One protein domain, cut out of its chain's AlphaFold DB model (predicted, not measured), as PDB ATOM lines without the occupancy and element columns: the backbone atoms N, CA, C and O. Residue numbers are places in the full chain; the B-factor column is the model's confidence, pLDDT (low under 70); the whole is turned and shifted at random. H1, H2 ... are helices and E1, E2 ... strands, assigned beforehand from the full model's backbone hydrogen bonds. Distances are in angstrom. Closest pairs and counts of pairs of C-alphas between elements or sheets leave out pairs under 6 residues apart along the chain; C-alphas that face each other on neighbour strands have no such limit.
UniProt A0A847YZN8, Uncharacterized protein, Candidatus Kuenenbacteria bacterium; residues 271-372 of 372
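This is residues 271 to 372 of the 372 residues of an uncharacterized protein of Candidatus Kuenenbacteria bacterium (UniProt A0A847YZN8). A strongly twisted four-stranded sheet has helix H4 over one face and helices H1 and H3 over the other. H1 also packs on E5 of the small hairpin E4 and E5, which H2 covers; H4 lies toward one end of the longest axis and this hairpin toward the other. The 102 printed residues include four named helices and six named strands, in the order E1 E2 E3 H1 H2 H3 E4 E5 E6 H4, in a mixed class. The large sheet runs E3 E2 E1 E6, mixed; E4 and E5 are antiparallel. The whole is compact, with a radius of gyration of the C-alphas of 13.2 A and spans of 40 by 27 by 25 A.

E1 is residues 271 to 276, 16.0 A long, beginning at C-alpha 271 (-76.952, 1.216, 212.493). E2 is residues 279 to 284, 16.1 A; E3, residues 287 to 295, spans 19.4 A and bends by 76 degrees at residue 290. E6 is residues 356 to 359, 10.4 A. H1 is residues 300 to 309, 14.1 A; H2, residues 318 to 325, 10.4 A; H3, residues 331 to 336, 7.9 A. E4 is residues 344 to 347, 9.7 A, and E5 residues 350 to 353, 10.4 A. H4, residues 362 to 371, 14.5 A, ends at C-alpha 371 (-72.649, -6.531, 228.131).

E1, E2 and E3 form a meander, each strand the antiparallel neighbour of the one before; N 274 and O 281 are 2.9 A apart, N 282 and O 292 2.8 A. E6 is parallel to E1, with N 273 and O 358 at 2.8 A. H4 is on this sheet at a height of 9.2 A; the closest C-alphas of E3 and H4, Phe 288 and Leu 369, are 5.3 A apart. H1, at a height of 8.9 A, and H3, at 8.7 A, are on the opposite face. H1 runs across the strands, at 71 degrees to E1 on the local plane; H3 runs along them, at 23 degrees to E3 on the local plane. H1 and H2 only just touch, with 3 pairs of C-alphas within 8 A, the closest those of Ser 301 and Ile 320, 5.6 A. The closest C-alphas of H1 and E5, Ile 308 and Glu 352, are 6.3 A apart; those of H2 and E4, Ile 321 and Leu 344, 5.9 A. In the hairpin E4 and E5, N 345 and O 352 are 2.8 A apart. Every O i to N i+4 pair is within hydrogen-bond range in H1, H2 and H4, and 1 of 2 in H3.

The C-alphas farthest apart, those of Asn 348 and Lys 370, are 40.8 A apart. The printed part has no cut, and no link is long. The mean pLDDT of the printed part is 90.8; residue 372, the chain's last, is under 70.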
ATOM      1  N   ILE A 271     -75.882   0.797 211.586       95.81
ATOM      2  CA  ILE A 271     -76.952   1.216 212.493       95.81
ATOM      3  C   ILE A 271     -77.761  -0.004 212.933       95.81
ATOM      4  O   ILE A 271     -78.325  -0.720 212.106       95.81
ATOM      5  N   THR A 272     -77.877  -0.185 214.246       95.88
ATOM      6  CA  THR A 272     -78.695  -1.234 214.854       95.88
ATOM      7  C   THR A 272     -79.964  -0.626 215.447       95.88
ATOM      8  O   THR A 272     -79.911   0.325 216.227       95.88
ATOM      9  N   LEU A 273     -81.121  -1.159 215.058       96.25
ATOM     10  CA  LEU A 273     -82.440  -0.600 215.342       96.25
ATOM     11  C   LEU A 273     -83.266  -1.534 216.220       96.25
ATOM     12  O   LEU A 273     -83.357  -2.732 215.956       96.25
ATOM     13  N   CYS A 274     -83.928  -0.968 217.224       95.25
ATOM     14  CA  CYS A 274     -84.868  -1.679 218.079       95.25
ATOM     15  C   CYS A 274     -86.077  -0.794 218.379       95.25
ATOM     16  O   CYS A 274     -85.928   0.318 218.880       95.25
ATOM     17  N   LYS A 275     -87.286  -1.288 218.112       93.25
ATOM     18  CA  LYS A 275     -88.518  -0.591 218.494       93.25
ATOM     19  C   LYS A 275     -88.928  -0.996 219.906       93.25
ATOM     20  O   LYS A 275     -89.039  -2.189 220.182       93.25
ATOM     21  N   ILE A 276     -89.174  -0.014 220.766       90.06
ATOM     22  CA  ILE A 276     -89.682  -0.207 222.127       90.06
ATOM     23  C   ILE A 276     -90.888   0.719 222.288       90.06
ATOM     24  O   ILE A 276     -90.746   1.936 222.359       90.06
ATOM     25  N   GLY A 277     -92.096   0.151 222.277       87.19
ATOM     26  CA  GLY A 277     -93.330   0.941 222.284       87.19
ATOM     27  C   GLY A 277     -93.439   1.882 221.073       87.19
ATOM     28  O   GLY A 277     -93.416   1.436 219.921       87.19
ATOM     29  N   SER A 278     -93.593   3.183 221.339       86.69
ATOM     30  CA  SER A 278     -93.654   4.255 220.331       86.69
ATOM     31  C   SER A 278     -92.289   4.739 219.843       86.69
ATOM     32  O   SER A 278     -92.220   5.457 218.839       86.69
ATOM     33  N   ASP A 279     -91.221   4.362 220.539       92.19
ATOM     34  CA  ASP A 279     -89.894   4.916 220.335       92.19
ATOM     35  C   ASP A 279     -88.992   3.932 219.590       92.19
ATOM     36  O   ASP A 279     -89.108   2.703 219.679       92.19
ATOM     37  N   LEU A 280     -88.092   4.502 218.800       94.94
ATOM     38  CA  LEU A 280     -87.043   3.791 218.097       94.94
ATOM     39  C   LEU A 280     -85.721   4.049 218.812       94.94
ATOM     40  O   LEU A 280     -85.268   5.193 218.895       94.94
ATOM     41  N   MET A 281     -85.104   2.969 219.281       95.50
ATOM     42  CA  MET A 281     -83.749   2.961 219.812       95.50
ATOM     43  C   MET A 281     -82.774   2.650 218.682       95.50
ATOM     44  O   MET A 281     -82.951   1.680 217.940       95.50
ATOM     45  N   VAL A 282     -81.753   3.488 218.551       96.25
ATOM     46  CA  VAL A 282     -80.792   3.458 217.447       96.25
ATOM     47  C   VAL A 282     -79.386   3.432 218.030       96.25
ATOM     48  O   VAL A 282     -78.929   4.433 218.577       96.25
ATOM     49  N   ALA A 283     -78.699   2.299 217.919       94.12
ATOM     50  CA  ALA A 283     -77.281   2.188 218.248       94.12
ATOM     51  C   ALA A 283     -76.448   2.401 216.978       94.12
ATOM     52  O   ALA A 283     -76.777   1.876 215.911       94.12
ATOM     53  N   VAL A 284     -75.384   3.193 217.085       92.94
ATOM     54  CA  VAL A 284     -74.471   3.501 215.978       92.94
ATOM     55  C   VAL A 284     -73.187   2.716 216.188       92.94
ATOM     56  O   VAL A 284     -72.629   2.770 217.277       92.94
ATOM     57  N   ASN A 285     -72.732   1.992 215.162       91.44
ATOM     58  CA  ASN A 285     -71.538   1.140 215.219       91.44
ATOM     59  C   ASN A 285     -71.537   0.195 216.435       91.44
ATOM     60  O   ASN A 285     -70.508  -0.012 217.067       91.44
ATOM     61  N   ASP A 286     -72.714  -0.341 216.767       89.31
ATOM     62  CA  ASP A 286     -72.939  -1.207 217.929       89.31
ATOM     63  C   ASP A 286     -72.581  -0.579 219.298       89.31
ATOM     64  O   ASP A 286     -72.459  -1.300 220.280       89.31
ATOM     65  N   ASP A 287     -72.513   0.754 219.418       89.19
ATOM     66  CA  ASP A 287     -72.467   1.441 220.718       89.19
ATOM     67  C   ASP A 287     -73.872   1.497 221.342       89.19
ATOM     68  O   ASP A 287     -74.663   2.423 221.109       89.19
ATOM     69  N   PHE A 288     -74.205   0.474 222.135       89.56
ATOM     70  CA  PHE A 288     -75.494   0.383 222.825       89.56
ATOM     71  C   PHE A 288     -75.572   1.264 224.074       89.56
ATOM     72  O   PHE A 288     -76.678   1.525 224.544       89.56
ATOM     73  N   LYS A 289     -74.449   1.760 224.610       87.25
ATOM     74  CA  LYS A 289     -74.450   2.664 225.774       87.25
ATOM     75  C   LYS A 289     -74.906   4.064 225.403       87.25
ATOM     76  O   LYS A 289     -75.639   4.687 226.169       87.25
ATOM     77  N   ASN A 290     -74.502   4.539 224.229       87.50
ATOM     78  CA  ASN A 290     -74.850   5.869 223.732       87.50
ATOM     79  C   ASN A 290     -75.934   5.818 222.649       87.50
ATOM     80  O   ASN A 290     -75.901   6.583 221.681       87.50
ATOM     81  N   TYR A 291     -76.917   4.931 222.814       92.50
ATOM     82  CA  TYR A 291     -78.014   4.813 221.864       92.50
ATOM     83  C   TYR A 291     -78.832   6.110 221.757       92.50
ATOM     84  O   TYR A 291     -78.928   6.937 222.671       92.50
ATOM     85  N   ILE A 292     -79.461   6.281 220.601       94.50
ATOM     86  CA  ILE A 292     -80.306   7.422 220.287       94.50
ATOM     87  C   ILE A 292     -81.756   6.982 220.379       94.50
ATOM     88  O   ILE A 292     -82.185   6.063 219.688       94.50
ATOM     89  N   GLU A 293     -82.515   7.695 221.199       93.88
ATOM     90  CA  GLU A 293     -83.956   7.521 221.322       93.88
ATOM     91  C   GLU A 293     -84.702   8.539 220.459       93.88
ATOM     92  O   GLU A 293     -84.445   9.762 220.501       93.88
ATOM     93  N   VAL A 294     -85.628   8.031 219.645       92.62
ATOM     94  CA  VAL A 294     -86.448   8.852 218.761       92.62
ATOM     95  C   VAL A 294     -87.905   8.423 218.779       92.62
ATOM     96  O   VAL A 294     -88.241   7.300 218.419       92.62
ATOM     97  N   ASN A 295     -88.778   9.377 219.089       91.38
ATOM     98  CA  ASN A 295     -90.213   9.199 218.971       91.38
ATOM     99  C   ASN A 295     -90.657   9.272 217.503       91.38
ATOM    100  O   ASN A 295     -90.452  10.291 216.833       91.38
ATOM    101  N   LEU A 296     -91.271   8.196 217.006       88.75
ATOM    102  CA  LEU A 296     -91.645   8.066 215.595       88.75
ATOM    103  C   LEU A 296     -92.872   8.905 215.203       88.75
ATOM    104  O   LEU A 296     -93.012   9.245 214.029       88.75
ATOM    105  N   GLN A 297     -93.748   9.257 216.151       83.56
ATOM    106  CA  GLN A 297     -94.986   9.998 215.864       83.56
ATOM    107  C   GLN A 297     -94.719  11.481 215.581       83.56
ATOM    108  O   GLN A 297     -95.359  12.077 214.719       83.56
ATOM    109  N   ASN A 298     -93.727  12.060 216.258       82.19
ATOM    110  CA  ASN A 298     -93.426  13.491 216.176       82.19
ATOM    111  C   ASN A 298     -92.354  13.841 215.134       82.19
ATOM    112  O   ASN A 298     -91.949  14.999 215.028       82.19
ATOM    113  N   ASN A 299     -91.838  12.858 214.390       86.81
ATOM    114  CA  ASN A 299     -90.732  13.088 213.471       86.81
ATOM    115  C   ASN A 299     -90.866  12.289 212.171       86.81
ATOM    116  O   ASN A 299     -90.413  11.150 212.072       86.81
ATOM    117  N   GLU A 300     -91.424  12.933 211.141       89.81
ATOM    118  CA  GLU A 300     -91.666  12.320 209.828       89.81
ATOM    119  C   GLU A 300     -90.385  11.735 209.201       89.81
ATOM    120  O   GLU A 300     -90.428  10.682 208.566       89.81
ATOM    121  N   SER A 301     -89.224  12.374 209.395       92.44
ATOM    122  CA  SER A 301     -87.960  11.874 208.832       92.44
ATOM    123  C   SER A 301     -87.558  10.545 209.465       92.44
ATOM    124  O   SER A 301     -87.232   9.600 208.750       92.44
ATOM    125  N   TRP A 302     -87.645  10.437 210.790       94.00
ATOM    126  CA  TRP A 302     -87.356   9.192 211.504       94.00
ATOM    127  C   TRP A 302     -88.443   8.129 211.322       94.00
ATOM    128  O   TRP A 302     -88.118   6.948 211.234       94.00
ATOM    129  N   GLY A 303     -89.705   8.532 211.167       93.44
ATOM    130  CA  GLY A 303     -90.788   7.637 210.758       93.44
ATOM    131  C   GLY A 303     -90.515   6.991 209.398       93.44
ATOM    132  O   GLY A 303     -90.614   5.776 209.257       93.44
ATOM    133  N   ASN A 304     -90.088   7.774 208.404       93.69
ATOM    134  CA  ASN A 304     -89.697   7.234 207.101       93.69
ATOM    135  C   ASN A 304     -88.418   6.392 207.175       93.69
ATOM    136  O   ASN A 304     -88.333   5.360 206.521       93.69
ATOM    137  N   PHE A 305     -87.441   6.786 207.993       94.62
ATOM    138  CA  PHE A 305     -86.231   5.994 208.231       94.62
ATOM    139  C   PHE A 305     -86.549   4.607 208.796       94.62
ATOM    140  O   PHE A 305     -86.009   3.609 208.320       94.62
ATOM    141  N   TYR A 306     -87.474   4.540 209.758       94.81
ATOM    142  CA  TYR A 306     -88.011   3.290 210.284       94.81
ATOM    143  C   TYR A 306     -88.651   2.456 209.169       94.81
ATOM    144  O   TYR A 306     -88.260   1.314 208.966       94.81
ATOM    145  N   LYS A 307     -89.559   3.034 208.376       94.12
ATOM    146  CA  LYS A 307     -90.202   2.335 207.250       94.12
ATOM    147  C   LYS A 307     -89.182   1.727 206.280       94.12
ATOM    148  O   LYS A 307     -89.226   0.529 206.017       94.12
ATOM    149  N   ILE A 308     -88.195   2.520 205.849       94.50
ATOM    150  CA  ILE A 308     -87.111   2.065 204.961       94.50
ATOM    151  C   ILE A 308     -86.330   0.912 205.606       94.50
ATOM    152  O   ILE A 308     -85.994  -0.072 204.946       94.50
ATOM    153  N   ALA A 309     -86.029   1.006 206.905       93.00
ATOM    154  CA  ALA A 309     -85.266  -0.025 207.596       93.00
ATOM    155  C   ALA A 309     -86.015  -1.360 207.639       93.00
ATOM    156  O   ALA A 309     -85.394  -2.406 207.448       93.00
ATOM    157  N   PHE A 310     -87.331  -1.323 207.828       91.94
ATOM    158  CA  PHE A 310     -88.193  -2.502 207.882       91.94
ATOM    159  C   PHE A 310     -88.679  -2.967 206.495       91.94
ATOM    160  O   PHE A 310     -89.507  -3.868 206.410       91.94
ATOM    161  N   GLY A 311     -88.112  -2.419 205.414       89.25
ATOM    162  CA  GLY A 311     -88.338  -2.885 204.044       89.25
ATOM    163  C   GLY A 311     -89.568  -2.295 203.359       89.25
ATOM    164  O   GLY A 311     -89.916  -2.748 202.272       89.25
ATOM    165  N   GLU A 312     -90.216  -1.290 203.950       93.19
ATOM    166  CA  GLU A 312     -91.288  -0.560 203.277       93.19
ATOM    167  C   GLU A 312     -90.720   0.364 202.191       93.19
ATOM    168  O   GLU A 312     -89.693   1.030 202.368       93.19
ATOM    169  N   GLU A 313     -91.433   0.453 201.072       91.38
ATOM    170  CA  GLU A 313     -91.073   1.344 199.977       91.38
ATOM    171  C   GLU A 313     -91.395   2.801 200.328       91.38
ATOM    172  O   GLU A 313     -92.554   3.197 200.487       91.38
ATOM    173  N   VAL A 314     -90.356   3.632 200.417       92.75
ATOM    174  CA  VAL A 314     -90.496   5.074 200.629       92.75
ATOM    175  C   VAL A 314     -90.005   5.813 199.394       92.75
ATOM    176  O   VAL A 314     -88.816   5.780 199.064       92.75
ATOM    177  N   LYS A 315     -90.931   6.524 198.735       93.38
ATOM    178  CA  LYS A 315     -90.621   7.371 197.579       93.38
ATOM    179  C   LYS A 315     -89.574   8.422 197.921       93.38
ATOM    180  O   LYS A 315     -89.557   8.984 199.020       93.38
ATOM    181  N   HIS A 316     -88.730   8.729 196.943       91.38
ATOM    182  CA  HIS A 316     -87.674   9.712 197.091       91.38
ATOM    183  C   HIS A 316     -88.229  11.087 197.495       91.38
ATOM    184  O   HIS A 316     -88.906  11.771 196.732       91.38
ATOM    185  N   LYS A 317     -87.858  11.526 198.699       92.00
ATOM    186  CA  LYS A 317     -88.015  12.899 199.177       92.00
ATOM    187  C   LYS A 317     -86.635  13.441 199.531       92.00
ATOM    188  O   LYS A 317     -85.979  12.934 200.442       92.00
ATOM    189  N   LYS A 318     -86.207  14.497 198.833       90.75
ATOM    190  CA  LYS A 318     -84.899  15.139 199.040       90.75
ATOM    191  C   LYS A 318     -84.665  15.538 200.503       90.75
ATOM    192  O   LYS A 318     -83.581  15.310 201.024       90.75
ATOM    193  N   SER A 319     -85.697  16.047 201.177       90.94
ATOM    194  CA  SER A 319     -85.630  16.457 202.585       90.94
ATOM    195  C   SER A 319     -85.197  15.333 203.532       90.94
ATOM    196  O   SER A 319     -84.435  15.592 204.459       90.94
ATOM    197  N   ILE A 320     -85.627  14.091 203.286       92.38
ATOM    198  CA  ILE A 320     -85.250  12.927 204.101       92.38
ATOM    199  C   ILE A 320     -83.771  12.599 203.888       92.38
ATOM    200  O   ILE A 320     -83.026  12.441 204.853       92.38
ATOM    201  N   ILE A 321     -83.335  12.531 202.626       93.56
ATOM    202  CA  ILE A 321     -81.936  12.236 202.290       93.56
ATOM    203  C   ILE A 321     -81.010  13.309 202.870       93.56
ATOM    204  O   ILE A 321     -80.025  12.964 203.517       93.56
ATOM    205  N   ASP A 322     -81.339  14.590 202.710       92.00
ATOM    206  CA  ASP A 322     -80.534  15.691 203.252       92.00
ATOM    207  C   ASP A 322     -80.498  15.653 204.792       92.00
ATOM    208  O   ASP A 322     -79.441  15.836 205.404       92.00
ATOM    209  N   TYR A 323     -81.627  15.336 205.439       94.50
ATOM    210  CA  TYR A 323     -81.691  15.212 206.895       94.50
ATOM    211  C   TYR A 323     -80.750  14.127 207.436       94.50
ATOM    212  O   TYR A 323     -80.085  14.352 208.448       94.50
ATOM    213  N   PHE A 324     -80.665  12.966 206.783       94.44
ATOM    214  CA  PHE A 324     -79.774  11.891 207.226       94.44
ATOM    215  C   PHE A 324     -78.344  12.031 206.718       94.44
ATOM    216  O   PHE A 324     -77.446  11.576 207.414       94.44
ATOM    217  N   ASN A 325     -78.094  12.690 205.584       93.19
ATOM    218  CA  ASN A 325     -76.764  12.681 204.971       93.19
ATOM    219  C   ASN A 325     -75.901  13.916 205.239       93.19
ATOM    220  O   ASN A 325     -74.678  13.836 205.151       93.19
ATOM    221  N   SER A 326     -76.505  15.077 205.495       81.75
ATOM    222  CA  SER A 326     -75.760  16.346 205.537       81.75
ATOM    223  C   SER A 326     -76.106  17.231 206.731       81.75
ATOM    224  O   SER A 326     -75.352  18.149 207.066       81.75
ATOM    225  N   ASN A 327     -77.211  16.956 207.427       84.56
ATOM    226  CA  ASN A 327     -77.635  17.772 208.553       84.56
ATOM    227  C   ASN A 327     -76.872  17.439 209.845       84.56
ATOM    228  O   ASN A 327     -77.252  16.533 210.581       84.56
ATOM    229  N   LYS A 328     -75.880  18.265 210.197       81.69
ATOM    230  CA  LYS A 328     -75.128  18.173 211.468       81.69
ATOM    231  C   LYS A 328     -76.001  18.222 212.734       81.69
ATOM    232  O   LYS A 328     -75.555  17.787 213.788       81.69
ATOM    233  N   LYS A 329     -77.230  18.754 212.658       83.94
ATOM    234  CA  LYS A 329     -78.179  18.773 213.787       83.94
ATOM    235  C   LYS A 329     -78.928  17.447 213.963       83.94
ATOM    236  O   LYS A 329     -79.585  17.270 214.986       83.94
ATOM    237  N   ASN A 330     -78.869  16.530 212.991       88.75
ATOM    238  CA  ASN A 330     -79.436  15.190 213.134       88.75
ATOM    239  C   ASN A 330     -78.810  14.501 214.355       88.75
ATOM    240  O   ASN A 330     -77.597  14.575 214.555       88.75
ATOM    241  N   LYS A 331     -79.648  13.837 215.160       90.00
ATOM    242  CA  LYS A 331     -79.229  13.124 216.370       90.00
ATOM    243  C   LYS A 331     -78.118  12.108 216.105       90.00
ATOM    244  O   LYS A 331     -77.273  11.962 216.972       90.00
ATOM    245  N   LEU A 332     -78.073  11.475 214.925       90.81
ATOM    246  CA  LEU A 332     -76.986  10.561 214.548       90.81
ATOM    247  C   LEU A 332     -75.613  11.202 214.730       90.81
ATOM    248  O   LEU A 332     -74.736  10.570 215.295       90.81
ATOM    249  N   TYR A 333     -75.450  12.456 214.312       89.44
ATOM    250  CA  TYR A 333     -74.170  13.166 214.365       89.44
ATOM    251  C   TYR A 333     -74.011  13.965 215.653       89.44
ATOM    252  O   TYR A 333     -72.937  13.986 216.242       89.44
ATOM    253  N   SER A 334     -75.080  14.609 216.125       85.56
ATOM    254  CA  SER A 334     -75.000  15.452 217.321       85.56
ATOM    255  C   SER A 334     -74.841  14.658 218.620       85.56
ATOM    256  O   SER A 334     -74.293  15.205 219.573       85.56
ATOM    257  N   LYS A 335     -75.279  13.389 218.672       84.50
ATOM    258  CA  LYS A 335     -75.041  12.494 219.821       84.50
ATOM    259  C   LYS A 335     -73.709  11.755 219.752       84.50
ATOM    260  O   LYS A 335     -73.103  11.564 220.795       84.50
ATOM    261  N   THR A 336     -73.283  11.325 218.565       83.56
ATOM    262  CA  THR A 336     -72.067  10.501 218.414       83.56
ATOM    263  C   THR A 336     -70.801  11.324 218.191       83.56
ATOM    264  O   THR A 336     -69.707  10.823 218.402       83.56
ATOM    265  N   GLY A 337     -70.926  12.574 217.728       83.31
ATOM    266  CA  GLY A 337     -69.788  13.397 217.309       83.31
ATOM    267  C   GLY A 337     -69.210  13.022 215.938       83.31
ATOM    268  O   GLY A 337     -68.289  13.692 215.472       83.31
ATOM    269  N   LEU A 338     -69.759  12.002 215.269       84.44
ATOM    270  CA  LEU A 338     -69.261  11.511 213.984       84.44
ATOM    271  C   LEU A 338     -69.582  12.485 212.830       84.44
ATOM    272  O   LEU A 338     -70.616  13.170 212.851       84.44
ATOM    273  N   PRO A 339     -68.724  12.567 211.796       83.31
ATOM    274  CA  PRO A 339     -68.943  13.435 210.647       83.31
ATOM    275  C   PRO A 339     -70.169  13.009 209.814       83.31
ATOM    276  O   PRO A 339     -70.440  11.813 209.663       83.31
ATOM    277  N   PRO A 340     -70.899  13.970 209.210       87.62
ATOM    278  CA  PRO A 340     -71.969  13.664 208.267       87.62
ATOM    279  C   PRO A 340     -71.491  12.845 207.070       87.62
ATOM    280  O   PRO A 340     -70.467  13.172 206.467       87.62
ATOM    281  N   GLN A 341     -72.271  11.836 206.682       89.69
ATOM    282  CA  GLN A 341     -71.979  11.008 205.514       89.69
ATOM    283  C   GLN A 341     -73.240  10.430 204.867       89.69
ATOM    284  O   GLN A 341     -74.351  10.618 205.347       89.69
ATOM    285  N   LYS A 342     -73.088   9.687 203.767       92.56
ATOM    286  CA  LYS A 342     -74.218   9.090 203.042       92.56
ATOM    287  C   LYS A 342     -74.773   7.856 203.768       92.56
ATOM    288  O   LYS A 342     -74.347   6.742 203.488       92.56
ATOM    289  N   ILE A 343     -75.754   8.067 204.644       95.44
ATOM    290  CA  ILE A 343     -76.520   7.021 205.346       95.44
ATOM    291  C   ILE A 343     -77.605   6.430 204.446       95.44
ATOM    292  O   ILE A 343     -77.807   5.219 204.414       95.44
ATOM    293  N   LEU A 344     -78.294   7.289 203.691       95.69
ATOM    294  CA  LEU A 344     -79.341   6.905 202.748       95.69
ATOM    295  C   LEU A 344     -78.923   7.251 201.320       95.69
ATOM    296  O   LEU A 344     -78.259   8.262 201.078       95.69
ATOM    297  N   ARG A 345     -79.361   6.460 200.345       94.94
ATOM    298  CA  ARG A 345     -79.199   6.765 198.920       94.94
ATOM    299  C   ARG A 345     -80.505   6.585 198.165       94.94
ATOM    300  O   ARG A 345     -81.428   5.918 198.620       94.94
ATOM    301  N   ARG A 346     -80.569   7.200 196.988       94.50
ATOM    302  CA  ARG A 346     -81.650   6.986 196.030       94.50
ATOM    303  C   ARG A 346     -81.322   5.762 195.176       94.50
ATOM    304  O   ARG A 346     -80.232   5.701 194.611       94.50
ATOM    305  N   LYS A 347     -82.280   4.851 195.035       91.38
ATOM    306  CA  LYS A 347     -82.269   3.767 194.047       91.38
ATOM    307  C   LYS A 347     -83.582   3.821 193.280       91.38
ATOM    308  O   LYS A 347     -84.648   3.612 193.850       91.38
ATOM    309  N   ASN A 348     -83.508   4.143 191.991       91.19
ATOM    310  CA  ASN A 348     -84.678   4.456 191.164       91.19
ATOM    311  C   ASN A 348     -85.520   5.578 191.802       91.19
ATOM    312  O   ASN A 348     -84.983   6.646 192.091       91.19
ATOM    313  N   ASP A 349     -86.814   5.364 192.035       92.81
ATOM    314  CA  ASP A 349     -87.694   6.333 192.706       92.81
ATOM    315  C   ASP A 349     -87.810   6.115 194.227       92.81
ATOM    316  O   ASP A 349     -88.605   6.771 194.895       92.81
ATOM    317  N   MET A 350     -86.995   5.220 194.794       94.50
ATOM    318  CA  MET A 350     -87.055   4.828 196.203       94.50
ATOM    319  C   MET A 350     -85.802   5.246 196.975       94.50
ATOM    320  O   MET A 350     -84.737   5.519 196.405       94.50
ATOM    321  N   ILE A 351     -85.935   5.313 198.299       93.75
ATOM    322  CA  ILE A 351     -84.831   5.529 199.238       93.75
ATOM    323  C   ILE A 351     -84.413   4.185 199.843       93.75
ATOM    324  O   ILE A 351     -85.263   3.413 200.273       93.75
ATOM    325  N   GLU A 352     -83.109   3.933 199.933       95.06
ATOM    326  CA  GLU A 352     -82.547   2.770 200.630       95.06
ATOM    327  C   GLU A 352     -81.343   3.152 201.503       95.06
ATOM    328  O   GLU A 352     -80.788   4.248 201.382       95.06
ATOM    329  N   PHE A 353     -80.930   2.240 202.384       94.69
ATOM    330  CA  PHE A 353     -79.711   2.397 203.177       94.69
ATOM    331  C   PHE A 353     -78.463   2.260 202.303       94.69
ATOM    332  O   PHE A 353     -78.396   1.427 201.401       94.69
ATOM    333  N   ASN A 354     -77.464   3.085 202.597       95.38
ATOM    334  CA  ASN A 354     -76.134   3.048 201.991       95.38
ATOM    335  C   ASN A 354     -75.056   2.566 202.985       95.38
ATOM    336  O   ASN A 354     -73.867   2.636 202.698       95.38
ATOM    337  N   ILE A 355     -75.485   2.103 204.156       93.62
ATOM    338  CA  ILE A 355     -74.653   1.570 205.236       93.62
ATOM    339  C   ILE A 355     -75.270   0.260 205.737       93.62
ATOM    340  O   ILE A 355     -76.408  -0.064 205.378       93.62
ATOM    341  N   GLU A 356     -74.554  -0.479 206.580       94.25
ATOM    342  CA  GLU A 356     -75.099  -1.688 207.192       94.25
ATOM    343  C   GLU A 356     -76.256  -1.342 208.146       94.25
ATOM    344  O   GLU A 356     -76.206  -0.358 208.893       94.25
ATOM    345  N   LYS A 357     -77.315  -2.160 208.128       94.69
ATOM    346  CA  LYS A 357     -78.433  -2.057 209.070       94.69
ATOM    347  C   LYS A 357     -78.730  -3.405 209.713       94.69
ATOM    348  O   LYS A 357     -78.865  -4.407 209.015       94.69
ATOM    349  N   GLU A 358     -78.922  -3.405 211.024       95.50
ATOM    350  CA  GLU A 358     -79.387  -4.561 211.793       95.50
ATOM    351  C   GLU A 358     -80.695  -4.188 212.502       95.50
ATOM    352  O   GLU A 358     -80.835  -3.083 213.027       95.50
ATOM    353  N   ILE A 359     -81.671  -5.094 212.522       95.50
ATOM    354  CA  ILE A 359     -82.896  -4.931 213.311       95.50
ATOM    355  C   ILE A 359     -82.883  -6.004 214.387       95.50
ATOM    356  O   ILE A 359     -82.800  -7.191 214.075       95.50
ATOM    357  N   ILE A 360     -82.987  -5.589 215.645       95.31
ATOM    358  CA  ILE A 360     -82.988  -6.496 216.790       95.31
ATOM    359  C   ILE A 360     -84.241  -6.311 217.644       95.31
ATOM    360  O   ILE A 360     -84.877  -5.258 217.653       95.31
ATOM    361  N   MET A 361     -84.593  -7.358 218.388       95.06
ATOM    362  CA  MET A 361     -85.698  -7.322 219.347       95.06
ATOM    363  C   MET A 361     -85.292  -6.623 220.651       95.06
ATOM    364  O   MET A 361     -84.128  -6.672 221.050       95.06
ATOM    365  N   GLU A 362     -86.273  -6.101 221.392       94.44
ATOM    366  CA  GLU A 362     -86.071  -5.437 222.692       94.44
ATOM    367  C   GLU A 362     -85.274  -6.291 223.688       94.44
ATOM    368  O   GLU A 362     -84.378  -5.790 224.369       94.44
ATOM    369  N   LYS A 363     -85.536  -7.604 223.736       93.56
ATOM    370  CA  LYS A 363     -84.779  -8.532 224.588       93.56
ATOM    371  C   LYS A 363     -83.289  -8.556 224.226       93.56
ATOM    372  O   LYS A 363     -82.450  -8.551 225.123       93.56
ATOM    373  N   ALA A 364     -82.964  -8.572 222.933       93.31
ATOM    374  CA  ALA A 364     -81.583  -8.569 222.452       93.31
ATOM    375  C   ALA A 364     -80.903  -7.219 222.717       93.31
ATOM    376  O   ALA A 364     -79.759  -7.195 223.164       93.31
ATOM    377  N   PHE A 365     -81.628  -6.112 222.534       93.00
ATOM    378  CA  PHE A 365     -81.136  -4.769 222.835       93.00
ATOM    379  C   PHE A 365     -80.767  -4.620 224.319       93.00
ATOM    380  O   PHE A 365     -79.640  -4.258 224.647       93.00
ATOM    381  N   LYS A 366     -81.675  -5.004 225.230       92.31
ATOM    382  CA  LYS A 366     -81.429  -4.976 226.686       92.31
ATOM    383  C   LYS A 366     -80.263  -5.870 227.115       92.31
ATOM    384  O   LYS A 366     -79.601  -5.565 228.100       92.31
ATOM    385  N   LEU A 367     -80.031  -6.983 226.416       91.31
ATOM    386  CA  LEU A 367     -78.890  -7.863 226.680       91.31
ATOM    387  C   LEU A 367     -77.564  -7.228 226.246       91.31
ATOM    388  O   LEU A 367     -76.605  -7.298 227.009       91.31
ATOM    389  N   ARG A 368     -77.509  -6.605 225.060       90.44
ATOM    390  CA  ARG A 368     -76.298  -5.919 224.573       90.44
ATOM    391  C   ARG A 368     -75.943  -4.722 225.461       90.44
ATOM    392  O   ARG A 368     -74.803  -4.613 225.887       90.44
ATOM    393  N   LEU A 369     -76.944  -3.954 225.900       89.31
ATOM    394  CA  LEU A 369     -76.766  -2.824 226.823       89.31
ATOM    395  C   LEU A 369     -76.175  -3.209 228.195       89.31
ATOM    396  O   LEU A 369     -75.600  -2.365 228.869       89.31
ATOM    397  N   LYS A 370     -76.330  -4.470 228.626       83.88
ATOM    398  CA  LYS A 370     -75.733  -4.996 229.868       83.88
ATOM    399  C   LYS A 370     -74.324  -5.568 229.684       83.88
ATOM    400  O   LYS A 370     -73.663  -5.821 230.687       83.88
ATOM    401  N   LYS A 371     -73.937  -5.897 228.449       71.56
ATOM    402  CA  LYS A 371     -72.649  -6.531 228.131       71.56
ATOM    403  C   LYS A 371     -71.535  -5.515 227.934       71.56
ATOM    404  O   LYS A 371     -70.401  -5.830 228.280       71.56
ATOM    405  N   ASP A 372     -71.868  -4.358 227.376       52.66
ATOM    406  CA  ASP A 372     -70.947  -3.230 227.281       52.66
ATOM    407  C   ASP A 372     -70.744  -2.617 228.660       52.66
ATOM    408  O   ASP A 372     -69.586  -2.269 228.989       52.66
TER     409      ASP A 372